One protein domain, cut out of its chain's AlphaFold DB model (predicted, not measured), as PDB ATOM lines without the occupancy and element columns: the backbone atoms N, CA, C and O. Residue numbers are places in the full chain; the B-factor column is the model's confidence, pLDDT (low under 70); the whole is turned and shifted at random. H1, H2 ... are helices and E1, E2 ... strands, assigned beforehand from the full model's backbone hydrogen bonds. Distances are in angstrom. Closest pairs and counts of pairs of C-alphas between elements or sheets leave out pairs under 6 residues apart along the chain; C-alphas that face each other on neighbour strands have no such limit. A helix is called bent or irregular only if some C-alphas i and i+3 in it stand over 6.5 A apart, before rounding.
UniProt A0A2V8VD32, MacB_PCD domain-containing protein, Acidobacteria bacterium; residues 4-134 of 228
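This is residues 4 to 134 of the 228 residues of the protein "MacB_PCD domain-containing protein" of Acidobacteria bacterium (UniProt A0A2V8VD32). You are looking at a small closed barrel of six strands, with the long, bent hairpin of E1 and E2 forming part of its wall and residues 16 to 20 of E1 reaching beyond their pairing with E2, toward H1 at one far end. H3 and H4 pack on the outside of the barrel, while H2 sits beside its strands. The printed part has 131 residues, with four named helices and six named strands in the order H1 E1 E2 H2 E3 H3 E4 E5 E6 H4. The class is mixed, helices and strands, and the barrel is mixed too, with parallel and antiparallel pairs. The whole is compact, with a radius of gyration of the C-alphas of 14.3 A and spans of 44 by 35 by 28 A.

Find C-alpha 4 at (12.565, 32.936, -7.839), where H1 begins; it runs to residue 12. E1 spans residues 16 to 31, 38.0 A long, and bends by 79 degrees at residue 28. E2, residues 34 to 43, is 24.4 A long and bends by 75 degrees at residue 37. Next come H2, residues 47 to 51, E3, residues 68 to 71, H3, residues 73 to 79, and E4, residues 90 to 93. E5, residues 96 to 103, is 18.8 A long and bends by 59 degrees at residue 99. E6 holds residues 119 to 122, and H4, residues 123 to 130, ends at C-alpha 130, (21.138, 19.245, -7.268).

Round the ring run E1, E2, E6, E3, E5, E4 and back to E1. In the hairpin of E1 and E2, antiparallel, N 25 and O 40 are 2.8 A apart. E2 and E6 are parallel, with N 41 and O 119 at 2.9 A. E6 and E3 are antiparallel, with N 120 and O 70 at 2.8 A. E3 and E5 are parallel, with N 69 and O 99 at 2.8 A. E5 and E4 form an antiparallel hairpin, with N 98 and O 91 at 2.8 A. E4 and E1 are antiparallel, with N 30 and O 92 at 2.8 A. H4 is outside the barrel at a height over the sheet of 8.0 A, over E6. H3 is outside at 7.8 A, over none of the strands. H2 stands at the sheet's level. H1 is on the barrel; its closest C-alphas to E1 are those of Arg 10 and Leu 19, 5.4 A. Each O i to N i+4 pair is within hydrogen-bond range in H1, H2 and H3, but 2 of 4 in H4.

The C-alphas of Gln 14 and Gly 33, the two farthest apart, are 46.1 A from each other. The printed part has no cut. The links H2 to E3 and E5 to E6 are long. The mean pLDDT of the printed part is 90.6, and residues 131 to 134 are under 70.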
ATOM      1  N   PRO A   4      12.634  31.586  -8.410       80.62
ATOM      2  CA  PRO A   4      12.565  32.936  -7.839       80.62
ATOM      3  C   PRO A   4      11.537  33.842  -8.532       80.62
ATOM      4  O   PRO A   4      10.745  34.489  -7.854       80.62
ATOM      5  N   VAL A   5      11.473  33.818  -9.872       82.50
ATOM      6  CA  VAL A   5      10.475  34.590 -10.637       82.50
ATOM      7  C   VAL A   5       9.056  34.118 -10.319       82.50
ATOM      8  O   VAL A   5       8.156  34.939 -10.170       82.50
ATOM      9  N   TYR A   6       8.847  32.805 -10.166       86.81
ATOM     10  CA  TYR A   6       7.567  32.260  -9.706       86.81
ATOM     11  C   TYR A   6       7.155  32.835  -8.345       86.81
ATOM     12  O   TYR A   6       6.010  33.260  -8.193       86.81
ATOM     13  N   ARG A   7       8.070  32.853  -7.367       86.06
ATOM     14  CA  ARG A   7       7.785  33.367  -6.023       86.06
ATOM     15  C   ARG A   7       7.372  34.836  -6.081       86.06
ATOM     16  O   ARG A   7       6.349  35.194  -5.508       86.06
ATOM     17  N   ASP A   8       8.105  35.651  -6.830       87.94
ATOM     18  CA  ASP A   8       7.797  37.076  -6.950       87.94
ATOM     19  C   ASP A   8       6.453  37.307  -7.661       87.94
ATOM     20  O   ASP A   8       5.662  38.141  -7.228       87.94
ATOM     21  N   LEU A   9       6.133  36.528  -8.702       89.31
ATOM     22  CA  LEU A   9       4.811  36.572  -9.339       89.31
ATOM     23  C   LEU A   9       3.701  36.146  -8.375       89.31
ATOM     24  O   LEU A   9       2.660  36.797  -8.318       89.31
ATOM     25  N   ARG A  10       3.911  35.072  -7.606       90.00
ATOM     26  CA  ARG A  10       2.949  34.580  -6.611       90.00
ATOM     27  C   ARG A  10       2.651  35.650  -5.565       90.00
ATOM     28  O   ARG A  10       1.486  35.833  -5.229       90.00
ATOM     29  N   ASP A  11       3.680  36.343  -5.092       90.06
ATOM     30  CA  ASP A  11       3.562  37.299  -3.991       90.06
ATOM     31  C   ASP A  11       3.042  38.672  -4.462       90.06
ATOM     32  O   ASP A  11       2.386  39.373  -3.695       90.06
ATOM     33  N   ARG A  12       3.290  39.057  -5.726       92.38
ATOM     34  CA  ARG A  12       2.890  40.369  -6.275       92.38
ATOM     35  C   ARG A  12       1.552  40.372  -7.027       92.38
ATOM     36  O   ARG A  12       0.959  41.438  -7.164       92.38
ATOM     37  N   ASN A  13       1.076  39.234  -7.542       91.38
ATOM     38  CA  ASN A  13      -0.158  39.200  -8.342       91.38
ATOM     39  C   ASN A  13      -1.434  39.388  -7.499       91.38
ATOM     40  O   ASN A  13      -1.519  38.954  -6.352       91.38
ATOM     41  N   GLN A  14      -2.457  39.969  -8.119       91.88
ATOM     42  CA  GLN A  14      -3.776  40.220  -7.544       91.88
ATOM     43  C   GLN A  14      -4.906  39.554  -8.336       91.88
ATOM     44  O   GLN A  14      -5.987  39.350  -7.779       91.88
ATOM     45  N   SER A  15      -4.691  39.177  -9.599       91.12
ATOM     46  CA  SER A  15      -5.695  38.495 -10.431       91.12
ATOM     47  C   SER A  15      -5.934  37.030 -10.066       91.12
ATOM     48  O   SER A  15      -7.004  36.492 -10.377       91.12
ATOM     49  N   LEU A  16      -4.964  36.351  -9.448       91.19
ATOM     50  CA  LEU A  16      -5.082  34.930  -9.120       91.19
ATOM     51  C   LEU A  16      -5.469  34.744  -7.652       91.19
ATOM     52  O   LEU A  16      -5.019  35.455  -6.760       91.19
ATOM     53  N   ALA A  17      -6.326  33.760  -7.396       88.69
ATOM     54  CA  ALA A  17      -6.614  33.255  -6.059       88.69
ATOM     55  C   ALA A  17      -5.435  32.438  -5.500       88.69
ATOM     56  O   ALA A  17      -5.326  32.243  -4.295       88.69
ATOM     57  N   GLY A  18      -4.552  31.960  -6.378       90.25
ATOM     58  CA  GLY A  18      -3.287  31.348  -6.006       90.25
ATOM     59  C   GLY A  18      -2.492  30.918  -7.233       90.25
ATOM     60  O   GLY A  18      -3.062  30.648  -8.292       90.25
ATOM     61  N   LEU A  19      -1.174  30.861  -7.070       91.00
ATOM     62  CA  LEU A  19      -0.200  30.448  -8.077       91.00
ATOM     63  C   LEU A  19       0.676  29.361  -7.456       91.00
ATOM     64  O   LEU A  19       1.180  29.566  -6.354       91.00
ATOM     65  N   ALA A  20       0.848  28.231  -8.131       91.31
ATOM     66  CA  ALA A  20       1.653  27.107  -7.666       91.31
ATOM     67  C   ALA A  20       2.751  26.764  -8.676       91.31
ATOM     68  O   ALA A  20       2.581  26.936  -9.887       91.31
ATOM     69  N   ALA A  21       3.869  26.266  -8.155       90.12
ATOM     70  CA  ALA A  21       4.968  25.720  -8.934       90.12
ATOM     71  C   ALA A  21       4.971  24.195  -8.836       90.12
ATOM     72  O   ALA A  21       4.671  23.624  -7.787       90.12
ATOM     73  N   SER A  22       5.337  23.552  -9.937       89.12
ATOM     74  CA  SER A  22       5.435  22.100 -10.065       89.12
ATOM     75  C   SER A  22       6.570  21.713 -11.005       89.12
ATOM     76  O   SER A  22       6.892  22.441 -11.950       89.12
ATOM     77  N   ASN A  23       7.175  20.563 -10.754       88.88
ATOM     78  CA  ASN A  23       8.122  19.918 -11.644       88.88
ATOM     79  C   ASN A  23       7.907  18.394 -11.562       88.88
ATOM     80  O   ASN A  23       8.425  17.758 -10.642       88.88
ATOM     81  N   PRO A  24       7.077  17.825 -12.453       88.75
ATOM     82  CA  PRO A  24       6.938  16.389 -12.606       88.75
ATOM     83  C   PRO A  24       8.176  15.826 -13.308       88.75
ATOM     84  O   PRO A  24       8.606  16.333 -14.347       88.75
ATOM     85  N   THR A  25       8.717  14.756 -12.749       86.69
ATOM     86  CA  THR A  25       9.890  14.053 -13.254       86.69
ATOM     87  C   THR A  25       9.679  12.552 -13.142       86.69
ATOM     88  O   THR A  25       9.024  12.058 -12.222       86.69
ATOM     89  N   GLU A  26      10.271  11.815 -14.073       89.56
ATOM     90  CA  GLU A  26      10.535  10.401 -13.840       89.56
ATOM     91  C   GLU A  26      11.513  10.278 -12.674       89.56
ATOM     92  O   GLU A  26      12.384  11.137 -12.487       89.56
ATOM     93  N   SER A  27      11.303   9.260 -11.850       91.44
ATOM     94  CA  SER A  27      12.052   9.059 -10.626       91.44
ATOM     95  C   SER A  27      12.019   7.593 -10.176       91.44
ATOM     96  O   SER A  27      11.603   6.684 -10.900       91.44
ATOM     97  N   SER A  28      12.445   7.359  -8.942       93.44
ATOM     98  CA  SER A  28      12.262   6.125  -8.198       93.44
ATOM     99  C   SER A  28      11.573   6.407  -6.867       93.44
ATOM    100  O   SER A  28      11.686   7.503  -6.308       93.44
ATOM    101  N   LEU A  29      10.852   5.410  -6.363       95.81
ATOM    102  CA  LEU A  29      10.308   5.390  -5.011       95.81
ATOM    103  C   LEU A  29      10.763   4.102  -4.328       95.81
ATOM    104  O   LEU A  29      10.458   2.999  -4.779       95.81
ATOM    105  N   ASP A  30      11.521   4.263  -3.255       95.12
ATOM    106  CA  ASP A  30      12.103   3.192  -2.458       95.12
ATOM    107  C   ASP A  30      11.500   3.214  -1.056       95.12
ATOM    108  O   ASP A  30      11.454   4.250  -0.378       95.12
ATOM    109  N   PHE A  31      11.024   2.044  -0.651       93.94
ATOM    110  CA  PHE A  31      10.568   1.755   0.691       93.94
ATOM    111  C   PHE A  31      11.245   0.465   1.166       93.94
ATOM    112  O   PHE A  31      11.189  -0.556   0.482       93.94
ATOM    113  N   GLU A  32      11.920   0.526   2.317       89.81
ATOM    114  CA  GLU A  32      12.636  -0.610   2.929       89.81
ATOM    115  C   GLU A  32      13.663  -1.302   2.005       89.81
ATOM    116  O   GLU A  32      13.920  -2.496   2.129       89.81
ATOM    117  N   GLY A  33      14.284  -0.555   1.084       87.69
ATOM    118  CA  GLY A  33      15.273  -1.083   0.137       87.69
ATOM    119  C   GLY A  33      14.662  -1.660  -1.141       87.69
ATOM    120  O   GLY A  33      15.400  -2.104  -2.021       87.69
ATOM    121  N   ASN A  34      13.333  -1.620  -1.278       88.44
ATOM    122  CA  ASN A  34      12.611  -2.055  -2.469       88.44
ATOM    123  C   ASN A  34      12.282  -0.844  -3.354       88.44
ATOM    124  O   ASN A  34      11.184  -0.280  -3.310       88.44
ATOM    125  N   GLY A  35      13.269  -0.419  -4.146       89.44
ATOM    126  CA  GLY A  35      13.140   0.671  -5.114       89.44
ATOM    127  C   GLY A  35      12.375   0.266  -6.373       89.44
ATOM    128  O   GLY A  35      12.703  -0.733  -7.009       89.44
ATOM    129  N   HIS A  36      11.396   1.079  -6.769       90.56
ATOM    130  CA  HIS A  36      10.628   0.898  -8.001       90.56
ATOM    131  C   HIS A  36      10.658   2.170  -8.857       90.56
ATOM    132  O   HIS A  36      10.695   3.271  -8.298       90.56
ATOM    133  N   PRO A  37      10.602   2.056 -10.198       93.19
ATOM    134  CA  PRO A  37      10.351   3.202 -11.064       93.19
ATOM    135  C   PRO A  37       9.040   3.887 -10.672       93.19
ATOM    136  O   PRO A  37       8.017   3.227 -10.482       93.19
ATOM    137  N   ALA A  38       9.075   5.209 -10.551       94.31
ATOM    138  CA  ALA A  38       7.949   6.009 -10.095       94.31
ATOM    139  C   ALA A  38       7.959   7.378 -10.779       94.31
ATOM    140  O   ALA A  38       8.989   7.828 -11.276       94.31
ATOM    141  N   ALA A  39       6.829   8.075 -10.780       93.94
ATOM    142  CA  ALA A  39       6.815   9.493 -11.124       93.94
ATOM    143  C   ALA A  39       6.764  10.342  -9.850       93.94
ATOM    144  O   ALA A  39       5.894  10.150  -8.996       93.94
ATOM    145  N   ALA A  40       7.676  11.302  -9.737       93.94
ATOM    146  CA  ALA A  40       7.698  12.264  -8.644       93.94
ATOM    147  C   ALA A  40       7.270  13.642  -9.150       93.94
ATOM    148  O   ALA A  40       7.604  14.040 -10.264       93.94
ATOM    149  N   GLU A  41       6.561  14.403  -8.325       93.62
ATOM    150  CA  GLU A  41       6.260  15.804  -8.606       93.62
ATOM    151  C   GLU A  41       6.777  16.677  -7.465       93.62
ATOM    152  O   GLU A  41       6.277  16.647  -6.337       93.62
ATOM    153  N   ALA A  42       7.792  17.481  -7.768       93.12
ATOM    154  CA  ALA A  42       8.269  18.503  -6.857       93.12
ATOM    155  C   ALA A  42       7.314  19.697  -6.923       93.12
ATOM    156  O   ALA A  42       7.158  20.298  -7.986       93.12
ATOM    157  N   VAL A  43       6.661  20.051  -5.817       93.44
ATOM    158  CA  VAL A  43       5.622  21.093  -5.805       93.44
ATOM    159  C   VAL A  43       5.843  22.132  -4.715       93.44
ATOM    160  O   VAL A  43       6.468  21.871  -3.683       93.44
ATOM    161  N   SER A  44       5.338  23.343  -4.944       92.81
ATOM    162  CA  SER A  44       5.305  24.375  -3.910       92.81
ATOM    163  C   SER A  44       4.343  23.998  -2.782       92.81
ATOM    164  O   SER A  44       3.339  23.324  -3.003       92.81
ATOM    165  N   ALA A  45       4.600  24.474  -1.563       92.62
ATOM    166  CA  ALA A  45       3.789  24.110  -0.391       92.62
ATOM    167  C   ALA A  45       2.295  24.486  -0.515       92.62
ATOM    168  O   ALA A  45       1.440  23.864   0.105       92.62
ATOM    169  N   ASN A  46       1.973  25.494  -1.331       92.19
ATOM    170  CA  ASN A  46       0.602  25.943  -1.590       92.19
ATOM    171  C   ASN A  46      -0.100  25.217  -2.762       92.19
ATOM    172  O   ASN A  46      -1.219  25.578  -3.134       92.19
ATOM    173  N   TYR A  47       0.560  24.238  -3.389       93.00
ATOM    174  CA  TYR A  47       0.028  23.455  -4.503       93.00
ATOM    175  C   TYR A  47      -1.370  22.870  -4.234       93.00
ATOM    176  O   TYR A  47      -2.279  23.180  -5.012       93.00
ATOM    177  N   PRO A  48      -1.609  22.104  -3.144       91.88
ATOM    178  CA  PRO A  48      -2.899  21.446  -2.931       91.88
ATOM    179  C   PRO A  48      -4.055  22.438  -2.757       91.88
ATOM    180  O   PRO A  48      -5.176  22.146  -3.169       91.88
ATOM    181  N   GLN A  49      -3.799  23.638  -2.227       90.06
ATOM    182  CA  GLN A  49      -4.791  24.708  -2.094       90.06
ATOM    183  C   GLN A  49      -5.164  25.300  -3.459       90.06
ATOM    184  O   GLN A  49      -6.338  25.576  -3.710       90.06
ATOM    185  N   VAL A  50      -4.191  25.463  -4.360       90.50
ATOM    186  CA  VAL A  50      -4.433  25.989  -5.715       90.50
ATOM    187  C   VAL A  50      -5.275  25.008  -6.535       90.50
ATOM    188  O   VAL A  50      -6.271  25.411  -7.155       90.50
ATOM    189  N   ILE A  51      -4.931  23.715  -6.502       87.62
ATOM    190  CA  ILE A  51      -5.678  22.680  -7.234       87.62
ATOM    191  C   ILE A  51      -6.955  22.225  -6.514       87.62
ATOM    192  O   ILE A  51      -7.874  21.737  -7.164       87.62
ATOM    193  N   GLY A  52      -7.075  22.474  -5.207       88.50
ATOM    194  CA  GLY A  52      -8.249  22.126  -4.403       88.50
ATOM    195  C   GLY A  52      -8.302  20.655  -3.984       88.50
ATOM    196  O   GLY A  52      -9.393  20.108  -3.842       88.50
ATOM    197  N   VAL A  53      -7.147  20.010  -3.798       90.31
ATOM    198  CA  VAL A  53      -7.055  18.588  -3.436       90.31
ATOM    199  C   VAL A  53      -6.852  18.430  -1.934       90.31
ATOM    200  O   VAL A  53      -5.974  19.048  -1.331       90.31
ATOM    201  N   ARG A  54      -7.657  17.557  -1.327       93.12
ATOM    202  CA  ARG A  54      -7.547  17.166   0.082       93.12
ATOM    203  C   ARG A  54      -6.947  15.767   0.183       93.12
ATOM    204  O   ARG A  54      -7.244  14.949  -0.682       93.12
ATOM    205  N   PRO A  55      -6.109  15.492   1.192       96.06
ATOM    206  CA  PRO A  55      -5.536  14.166   1.372       96.06
ATOM    207  C   PRO A  55      -6.635  13.172   1.767       96.06
ATOM    208  O   PRO A  55      -7.599  13.539   2.438       96.06
ATOM    209  N   PHE A  56      -6.473  11.918   1.356       97.56
ATOM    210  CA  PHE A  56      -7.280  10.797   1.835       97.56
ATOM    211  C   PHE A  56      -6.901  10.421   3.271       97.56
ATOM    212  O   PHE A  56      -7.772  10.189   4.103       97.56
ATOM    213  N   LEU A  57      -5.597  10.415   3.561       97.88
ATOM    214  CA  LEU A  57      -5.033  10.117   4.875       97.88
ATOM    215  C   LEU A  57      -3.949  11.145   5.216       97.88
ATOM    216  O   LEU A  57      -3.185  11.550   4.340       97.88
ATOM    217  N   GLY A  58      -3.855  11.548   6.484       97.31
ATOM    218  CA  GLY A  58      -2.825  12.472   6.964       97.31
ATOM    219  C   GLY A  58      -3.012  13.905   6.459       97.31
ATOM    220  O   GLY A  58      -4.114  14.455   6.488       97.31
ATOM    221  N   ARG A  59      -1.917  14.537   6.026       96.94
ATOM    222  CA  ARG A  59      -1.885  15.938   5.585       96.94
ATOM    223  C   ARG A  59      -0.985  16.146   4.372       96.94
ATOM    224  O   ARG A  59      -0.116  15.337   4.072       96.94
ATOM    225  N   TRP A  60      -1.143  17.299   3.732       96.19
ATOM    226  CA  TRP A  60      -0.093  17.841   2.874       96.19
ATOM    227  C   TRP A  60       1.018  18.487   3.714       96.19
ATOM    228  O   TRP A  60       0.812  18.863   4.875       96.19
ATOM    229  N   PHE A  61       2.207  18.620   3.134       95.25
ATOM    230  CA  PHE A  61       3.282  19.412   3.729       95.25
ATOM    231  C   PHE A  61       2.964  20.907   3.664       95.25
ATOM    232  O   PHE A  61       2.317  21.381   2.730       95.25
ATOM    233  N   SER A  62       3.416  21.651   4.672       90.19
ATOM    234  CA  SER A  62       3.154  23.093   4.795       90.19
ATOM    235  C   SER A  62       4.386  23.947   4.519       90.19
ATOM    236  O   SER A  62       4.278  25.169   4.426       90.19
ATOM    237  N   SER A  63       5.558  23.323   4.389       92.19
ATOM    238  CA  SER A  63       6.823  24.006   4.145       92.19
ATOM    239  C   SER A  63       7.585  23.364   2.997       92.19
ATOM    240  O   SER A  63       7.572  22.151   2.808       92.19
ATOM    241  N   GLU A  64       8.293  24.192   2.231       86.12
ATOM    242  CA  GLU A  64       9.080  23.720   1.094       86.12
ATOM    243  C   GLU A  64      10.392  23.026   1.488       86.12
ATOM    244  O   GLU A  64      11.028  22.390   0.649       86.12
ATOM    245  N   VAL A  65      10.808  23.169   2.748       87.62
ATOM    246  CA  VAL A  65      12.036  22.579   3.309       87.62
ATOM    247  C   VAL A  65      11.750  21.428   4.277       87.62
ATOM    248  O   VAL A  65      12.662  20.911   4.918       87.62
ATOM    249  N   GLU A  66      10.484  21.044   4.416       91.62
ATOM    250  CA  GLU A  66      10.070  19.903   5.226       91.62
ATOM    251  C   GLU A  66      10.467  18.605   4.501       91.62
ATOM    252  O   GLU A  66      10.062  18.434   3.356       91.62
ATOM    253  N   PRO A  67      11.231  17.671   5.092       94.69
ATOM    254  CA  PRO A  67      11.549  16.386   4.461       94.69
ATOM    255  C   PRO A  67      10.330  15.451   4.500       94.69
ATOM    256  O   PRO A  67      10.342  14.409   5.147       94.69
ATOM    257  N   ALA A  68       9.252  15.855   3.836       97.12
ATOM    258  CA  ALA A  68       7.957  15.199   3.830       97.12
ATOM    259  C   ALA A  68       7.570  14.751   2.419       97.12
ATOM    260  O   ALA A  68       7.955  15.371   1.434       97.12
ATOM    261  N   ALA A  69       6.784  13.685   2.330       97.75
ATOM    262  CA  ALA A  69       6.223  13.167   1.096       97.75
ATOM    263  C   ALA A  69       4.721  12.931   1.265       97.75
ATOM    264  O   ALA A  69       4.257  12.475   2.313       97.75
ATOM    265  N   VAL A  70       3.968  13.215   0.209       98.25
ATOM    266  CA  VAL A  70       2.601  12.714   0.050       98.25
ATOM    267  C   VAL A  70       2.641  11.667  -1.047       98.25
ATOM    268  O   VAL A  70       3.115  11.957  -2.140       98.25
ATOM    269  N   ILE A  71       2.177  10.454  -0.767       97.94
ATOM    270  CA  ILE A  71       2.166   9.363  -1.751       97.94
ATOM    271  C   ILE A  71       0.804   9.255  -2.432       97.94
ATOM    272  O   ILE A  71      -0.224   9.630  -1.866       97.94
ATOM    273  N   SER A  72       0.775   8.742  -3.658       97.44
ATOM    274  CA  SER A  72      -0.474   8.458  -4.358       97.44
ATOM    275  C   SER A  72      -1.220   7.306  -3.693       97.44
ATOM    276  O   SER A  72      -0.619   6.417  -3.086       97.44
ATOM    277  N   TYR A  73      -2.543   7.280  -3.845       97.31
ATOM    278  CA  TYR A  73      -3.350   6.153  -3.375       97.31
ATOM    279  C   TYR A  73      -2.882   4.824  -3.993       97.31
ATOM    280  O   TYR A  73      -2.885   3.789  -3.335       97.31
ATOM    281  N   ARG A  74      -2.436   4.853  -5.257       94.94
ATOM    282  CA  ARG A  74      -1.892   3.686  -5.966       94.94
ATOM    283  C   ARG A  74      -0.591   3.197  -5.335       94.94
ATOM    284  O   ARG A  74      -0.463   2.002  -5.096       94.94
ATOM    285  N   ALA A  75       0.344   4.105  -5.057       95.56
ATOM    286  CA  ALA A  75       1.599   3.770  -4.393       95.56
ATOM    287  C   ALA A  75       1.340   3.228  -2.982       95.56
ATOM    288  O   ALA A  75       1.907   2.211  -2.604       95.56
ATOM    289  N   TRP A  76       0.416   3.839  -2.237       97.44
ATOM    290  CA  TRP A  76      -0.012   3.355  -0.926       97.44
ATOM    291  C   TRP A  76      -0.571   1.923  -0.970       97.44
ATOM    292  O   TRP A  76      -0.148   1.067  -0.197       97.44
ATOM    293  N   GLN A  77      -1.469   1.625  -1.910       96.50
ATOM    294  CA  GLN A  77      -2.018   0.276  -2.075       96.50
ATOM    295  C   GLN A  77      -0.962  -0.735  -2.544       96.50
ATOM    296  O   GLN A  77      -0.915  -1.842  -2.021       96.50
ATOM    297  N   GLY A  78      -0.121  -0.367  -3.515       93.75
ATOM    298  CA  GLY A  78       0.817  -1.292  -4.155       93.75
ATOM    299  C   GLY A  78       2.122  -1.529  -3.392       93.75
ATOM    300  O   GLY A  78       2.624  -2.645  -3.401       93.75
ATOM    301  N   LEU A  79       2.679  -0.502  -2.743       92.88
ATOM    302  CA  LEU A  79       3.970  -0.581  -2.039       92.88
ATOM    303  C   LEU A  79       3.814  -0.748  -0.527       92.88
ATOM    304  O   LEU A  79       4.695  -1.305   0.120       92.88
ATOM    305  N   PHE A  80       2.704  -0.268   0.036       94.75
ATOM    306  CA  PHE A  80       2.450  -0.299   1.480       94.75
ATOM    307  C   PHE A  80       1.265  -1.193   1.843       94.75
ATOM    308  O   PHE A  80       0.814  -1.154   2.981       94.75
ATOM    309  N   ASN A  81       0.734  -1.977   0.897       95.06
ATOM    310  CA  ASN A  81      -0.425  -2.860   1.092       95.06
ATOM    311  C   ASN A  81      -1.672  -2.152   1.654       95.06
ATOM    312  O   ASN A  81      -2.515  -2.784   2.287       95.06
ATOM    313  N   GLY A  82      -1.796  -0.835   1.455       95.88
ATOM    314  CA  GLY A  82      -2.889  -0.063   2.043       95.88
ATOM    315  C   GLY A  82      -2.802   0.090   3.568       95.88
ATOM    316  O   GLY A  82      -3.830   0.264   4.215       95.88
ATOM    317  N   ASP A  83      -1.603   0.013   4.147       96.31
ATOM    318  CA  ASP A  83      -1.376   0.143   5.588       96.31
ATOM    319  C   ASP A  83      -1.629   1.592   6.074       96.31
ATOM    320  O   ASP A  83      -0.924   2.510   5.635       96.31
ATOM    321  N   PRO A  84      -2.617   1.853   6.955       92.69
ATOM    322  CA  PRO A  84      -2.858   3.192   7.499       92.69
ATOM    323  C   PRO A  84      -1.699   3.707   8.368       92.69
ATOM    324  O   PRO A  84      -1.529   4.923   8.481       92.69
ATOM    325  N   ASP A  85      -0.847   2.818   8.889       96.00
ATOM    326  CA  ASP A  85       0.348   3.175   9.661       96.00
ATOM    327  C   ASP A  85       1.519   3.605   8.759       96.00
ATOM    328  O   ASP A  85       2.654   3.767   9.208       96.00
ATOM    329  N   VAL A  86       1.269   3.834   7.463       97.38
ATOM    330  CA  VAL A  86       2.244   4.419   6.531       97.38
ATOM    331  C   VAL A  86       2.710   5.817   6.953       97.38
ATOM    332  O   VAL A  86       3.817   6.231   6.606       97.38
ATOM    333  N   LEU A  87       1.892   6.562   7.702       97.88
ATOM    334  CA  LEU A  87       2.260   7.893   8.177       97.88
ATOM    335  C   LEU A  87       3.475   7.819   9.116       97.88
ATOM    336  O   LEU A  87       3.509   7.046  10.064       97.88
ATOM    337  N   GLY A  88       4.484   8.649   8.859       96.38
ATOM    338  CA  GLY A  88       5.754   8.647   9.587       96.38
ATOM    339  C   GLY A  88       6.779   7.636   9.067       96.38
ATOM    340  O   GLY A  88       7.954   7.735   9.431       96.38
ATOM    341  N   LYS A  89       6.399   6.715   8.169       96.94
ATOM    342  CA  LYS A  89       7.371   5.836   7.505       96.94
ATOM    343  C   LYS A  89       8.272   6.645   6.575       96.94
ATOM    344  O   LYS A  89       7.866   7.651   5.988       96.94
ATOM    345  N   ARG A  90       9.525   6.205   6.448       96.44
ATOM    346  CA  ARG A  90      10.515   6.842   5.575       96.44
ATOM    347  C   ARG A  90      10.485   6.209   4.196       96.44
ATOM    348  O   ARG A  90      10.552   4.992   4.074       96.44
ATOM    349  N   VAL A  91      10.459   7.059   3.185       96.69
ATOM    350  CA  VAL A  91      10.621   6.693   1.781       96.69
ATOM    351  C   VAL A  91      11.788   7.463   1.204       96.69
ATOM    352  O   VAL A  91      12.110   8.567   1.659       96.69
ATOM    353  N   ARG A  92      12.418   6.899   0.187       95.69
ATOM    354  CA  ARG A  92      13.433   7.594  -0.590       95.69
ATOM    355  C   ARG A  92      12.923   7.794  -2.004       95.69
ATOM    356  O   ARG A  92      12.403   6.869  -2.617       95.69
ATOM    357  N   SER A  93      13.077   9.012  -2.500       94.19
ATOM    358  CA  SER A  93      12.894   9.324  -3.912       94.19
ATOM    359  C   SER A  93      14.191   9.933  -4.416       94.19
ATOM    360  O   SER A  93      14.720  10.859  -3.793       94.19
ATOM    361  N   GLU A  94      14.747   9.346  -5.475       87.06
ATOM    362  CA  GLU A  94      16.132   9.578  -5.894       87.06
ATOM    363  C   GLU A  94      17.134   9.356  -4.744       87.06
ATOM    364  O   GLU A  94      17.217   8.281  -4.146       87.06
ATOM    365  N   THR A  95      17.920  10.381  -4.417       86.19
ATOM    366  CA  THR A  95      18.941  10.357  -3.369       86.19
ATOM    367  C   THR A  95      18.433  10.917  -2.042       86.19
ATOM    368  O   THR A  95      19.165  10.884  -1.052       86.19
ATOM    369  N   GLN A  96      17.183  11.396  -1.985       90.94
ATOM    370  CA  GLN A  96      16.659  12.149  -0.852       90.94
ATOM    371  C   GLN A  96      15.612  11.359  -0.058       90.94
ATOM    372  O   GLN A  96      14.692  10.751  -0.608       90.94
ATOM    373  N   TRP A  97      15.745  11.404   1.268       94.69
ATOM    374  CA  TRP A  97      14.799  10.794   2.201       94.69
ATOM    375  C   TRP A  97      13.672  11.755   2.575       94.69
ATOM    376  O   TRP A  97      13.911  12.931   2.867       94.69
ATOM    377  N   TYR A  98      12.463  11.207   2.642       97.00
ATOM    378  CA  TYR A  98      11.242  11.892   3.035       97.00
ATOM    379  C   TYR A  98      10.452  11.035   4.028       97.00
ATOM    380  O   TYR A  98      10.488   9.807   3.976       97.00
ATOM    381  N   MET A  99       9.713  11.677   4.925       97.81
ATOM    382  CA  MET A  99       8.705  11.013   5.751       97.81
ATOM    383  C   MET A  99       7.343  11.113   5.079       97.81
ATOM    384  O   MET A  99       6.933  12.200   4.676       97.81
ATOM    385  N   VAL A 100       6.615  10.006   4.988       98.25
ATOM    386  CA  VAL A 100       5.243  10.035   4.483       98.25
ATOM    387  C   VAL A 100       4.368  10.768   5.498       98.25
ATOM    388  O   VAL A 100       4.227  10.336   6.637       98.25
ATOM    389  N   VAL A 101       3.786  11.894   5.095       98.19
ATOM    390  CA  VAL A 101       2.886  12.701   5.941       98.19
ATOM    391  C   VAL A 101       1.436  12.636   5.480       98.19
ATOM    392  O   VAL A 101       0.545  13.081   6.206       98.19
ATOM    393  N   GLY A 102       1.186  12.064   4.302       98.00
ATOM    394  CA  GLY A 102      -0.160  11.881   3.793       98.00
ATOM    395  C   GLY A 102      -0.250  10.991   2.563       98.00
ATOM    396  O   GLY A 102       0.747  10.664   1.917       98.00
ATOM    397  N   VAL A 103      -1.488  10.639   2.235       98.44
ATOM    398  CA  VAL A 103      -1.875   9.894   1.035       98.44
ATOM    399  C   VAL A 103      -2.856  10.751   0.242       98.44
ATOM    400  O   VAL A 103      -3.833  11.263   0.793       98.44
ATOM    401  N   ALA A 104      -2.598  10.931  -1.049       97.56
ATOM    402  CA  ALA A 104      -3.487  11.631  -1.965       97.56
ATOM    403  C   ALA A 104      -4.791  10.840  -2.214       97.56
ATOM    404  O   ALA A 104      -4.808   9.616  -2.059       97.56
ATOM    405  N   PRO A 105      -5.896  11.502  -2.602       96.12
ATOM    406  CA  PRO A 105      -7.152  10.817  -2.887       96.12
ATOM    407  C   PRO A 105      -7.041   9.931  -4.126       96.12
ATOM    408  O   PRO A 105      -6.227  10.180  -5.014       96.12
ATOM    409  N   LYS A 106      -7.873   8.887  -4.178       93.31
ATOM    410  CA  LYS A 106      -7.816   7.825  -5.190       93.31
ATOM    411  C   LYS A 106      -7.902   8.352  -6.621       93.31
ATOM    412  O   LYS A 106      -7.246   7.826  -7.513       93.31
ATOM    413  N   GLU A 107      -8.696   9.392  -6.831       88.62
ATOM    414  CA  GLU A 107      -8.956   9.996  -8.136       88.62
ATOM    415  C   GLU A 107      -7.857  10.983  -8.562       88.62
ATOM    416  O   GLU A 107      -7.867  11.456  -9.698       88.62
ATOM    417  N   PHE A 108      -6.916  11.322  -7.672       90.38
ATOM    418  CA  PHE A 108      -5.871  12.299  -7.946       90.38
ATOM    419  C   PHE A 108      -4.538  11.632  -8.293       90.38
ATOM    420  O   PHE A 108      -3.838  11.100  -7.434       90.38
ATOM    421  N   THR A 109      -4.159  11.738  -9.565       88.62
ATOM    422  CA  THR A 109      -2.898  11.216 -10.118       88.62
ATOM    423  C   THR A 109      -1.952  12.329 -10.577       88.62
ATOM    424  O   THR A 109      -1.028  12.078 -11.346       88.62
ATOM    425  N   GLY A 110      -2.193  13.571 -10.149       86.38
ATOM    426  CA  GLY A 110      -1.515  14.761 -10.666       86.38
ATOM    427  C   GLY A 110      -2.260  15.400 -11.841       86.38
ATOM    428  O   GLY A 110      -3.264  14.889 -12.334       86.38
ATOM    429  N   ILE A 111      -1.782  16.567 -12.272       81.81
ATOM    430  CA  ILE A 111      -2.428  17.376 -13.323       81.81
ATOM    431  C   ILE A 111      -1.734  17.272 -14.691       81.81
ATOM    432  O   ILE A 111      -2.187  17.899 -15.653       81.81
ATOM    433  N   PHE A 112      -0.642  16.502 -14.772       76.19
ATOM    434  CA  PHE A 112       0.238  16.401 -15.937       76.19
ATOM    435  C   PHE A 112       0.025  15.105 -16.708       76.19
ATOM    436  O   PHE A 112       0.668  14.096 -16.449       76.19
ATOM    437  N   LEU A 113      -0.843  15.131 -17.714       71.38
ATOM    438  CA  LEU A 113      -1.109  13.949 -18.532       71.38
ATOM    439  C   LEU A 113      -0.022  13.751 -19.606       71.38
ATOM    440  O   LEU A 113       0.448  14.738 -20.193       71.38
ATOM    441  N   PRO A 114       0.367  12.495 -19.917       74.56
ATOM    442  CA  PRO A 114      -0.176  11.221 -19.409       74.56
ATOM    443  C   PRO A 114       0.506  10.678 -18.131       74.56
ATOM    444  O   PRO A 114       0.284   9.527 -17.768       74.56
ATOM    445  N   MET A 115       1.356  11.459 -17.461       81.88
ATOM    446  CA  MET A 115       2.111  11.002 -16.293       81.88
ATOM    447  C   MET A 115       1.192  10.847 -15.070       81.88
ATOM    448  O   MET A 115       0.439  11.756 -14.727       81.88
ATOM    449  N   SER A 116       1.254   9.693 -14.405       89.31
ATOM    450  CA  SER A 116       0.557   9.455 -13.134       89.31
ATOM    451  C   SER A 116       1.554   9.565 -11.995       89.31
ATOM    452  O   SER A 116       2.450   8.735 -11.900       89.31
ATOM    453  N   ILE A 117       1.410  10.592 -11.163       94.62
ATOM    454  CA  ILE A 117       2.337  10.888 -10.071       94.62
ATOM    455  C   ILE A 117       2.137   9.905  -8.917       94.62
ATOM    456  O   ILE A 117       1.012   9.651  -8.483       94.62
ATOM    457  N   ASP A 118       3.249   9.378  -8.412       96.06
ATOM    458  CA  ASP A 118       3.306   8.433  -7.299       96.06
ATOM    459  C   ASP A 118       3.691   9.088  -5.983       96.06
ATOM    460  O   ASP A 118       3.272   8.627  -4.920       96.06
ATOM    461  N   VAL A 119       4.466  10.168  -6.046       97.12
ATOM    462  CA  VAL A 119       4.904  10.899  -4.864       97.12
ATOM    463  C   VAL A 119       5.012  12.394  -5.149       97.12
ATOM    464  O   VAL A 119       5.595  12.823  -6.142       97.12
ATOM    465  N   TRP A 120       4.462  13.198  -4.248       97.12
ATOM    466  CA  TRP A 120       4.662  14.640  -4.203       97.12
ATOM    467  C   TRP A 120       5.657  14.977  -3.109       97.12
ATOM    468  O   TRP A 120       5.504  14.541  -1.963       97.12
ATOM    469  N   VAL A 121       6.642  15.798  -3.456       96.50
ATOM    470  CA  VAL A 121       7.688  16.249  -2.536       96.50
ATOM    471  C   VAL A 121       7.834  17.773  -2.572       96.50
ATOM    472  O   VAL A 121       7.534  18.406  -3.589       96.50
ATOM    473  N   PRO A 122       8.302  18.400  -1.485       94.88
ATOM    474  CA  PRO A 122       8.518  19.836  -1.450       94.88
ATOM    475  C   PRO A 122       9.599  20.288  -2.429       94.88
ATOM    476  O   PRO A 122      10.707  19.751  -2.441       94.88
ATOM    477  N   PHE A 123       9.297  21.321  -3.221       90.38
ATOM    478  CA  PHE A 123      10.168  21.779  -4.308       90.38
ATOM    479  C   PHE A 123      11.598  22.078  -3.849       90.38
ATOM    480  O   PHE A 123      12.561  21.699  -4.516       90.38
ATOM    481  N   ARG A 124      11.754  22.743  -2.693       86.31
ATOM    482  CA  ARG A 124      13.086  23.088  -2.193       86.31
ATOM    483  C   ARG A 124      13.837  21.895  -1.618       86.31
ATOM    484  O   ARG A 124      15.055  21.854  -1.758       86.31
ATOM    485  N   MET A 125      13.146  20.937  -1.003       89.69
ATOM    486  CA  MET A 125      13.770  19.680  -0.584       89.69
ATOM    487  C   MET A 125      14.253  18.865  -1.774       89.69
ATOM    488  O   MET A 125      15.407  18.451  -1.777       89.69
ATOM    489  N   TRP A 126      13.411  18.700  -2.793       89.94
ATOM    490  CA  TRP A 126      13.772  17.996  -4.022       89.94
ATOM    491  C   TRP A 126      14.991  18.625  -4.693       89.94
ATOM    492  O   TRP A 126      15.948  17.938  -5.026       89.94
ATOM    493  N   ALA A 127      15.024  19.952  -4.798       85.12
ATOM    494  CA  ALA A 127      16.132  20.661  -5.424       85.12
ATOM    495  C   ALA A 127      17.490  20.488  -4.711       85.12
ATOM    496  O   ALA A 127      18.526  20.672  -5.352       85.12
ATOM    497  N   ARG A 128      17.523  20.099  -3.423       82.62
ATOM    498  CA  ARG A 128      18.785  19.845  -2.695       82.62
ATOM    499  C   ARG A 128      19.611  18.720  -3.307       82.62
ATOM    500  O   ARG A 128      20.829  18.748  -3.174       82.62
ATOM    501  N   GLN A 129      18.996  17.774  -4.016       76.62
ATOM    502  CA  GLN A 129      19.751  16.727  -4.710       76.62
ATOM    503  C   GLN A 129      20.631  17.283  -5.842       76.62
ATOM    504  O   GLN A 129      21.595  16.645  -6.255       76.62
ATOM    505  N   TYR A 130      20.343  18.504  -6.297       73.81
ATOM    506  CA  TYR A 130      21.138  19.245  -7.268       73.81
ATOM    507  C   TYR A 130      22.018  20.315  -6.606       73.81
ATOM    508  O   TYR A 130      22.489  21.209  -7.298       73.81
ATOM    509  N   ALA A 131      22.273  20.257  -5.291       62.50
ATOM    510  CA  ALA A 131      23.030  21.283  -4.556       62.50
ATOM    511  C   ALA A 131      24.456  21.526  -5.093       62.50
ATOM    512  O   ALA A 131      24.966  22.635  -4.976       62.50
ATOM    513  N   ASN A 132      25.064  20.546  -5.770       54.59
ATOM    514  CA  ASN A 132      26.348  20.715  -6.471       54.59
ATOM    515  C   ASN A 132      26.256  21.671  -7.684       54.59
ATOM    516  O   ASN A 132      27.274  22.122  -8.196       54.59
ATOM    517  N   ILE A 133      25.035  21.951  -8.147       53.16
ATOM    518  CA  ILE A 133      24.664  22.866  -9.240       53.16
ATOM    519  C   ILE A 133      23.929  24.106  -8.682       53.16
ATOM    520  O   ILE A 133      23.828  25.123  -9.360       53.16
ATOM    521  N   VAL A 134      23.404  24.030  -7.453       53.03
ATOM    522  CA  VAL A 134      22.517  25.023  -6.832       53.03
ATOM    523  C   VAL A 134      23.051  25.380  -5.439       53.03
ATOM    524  O   VAL A 134      22.488  24.959  -4.428       53.03
TER     525      VAL A 134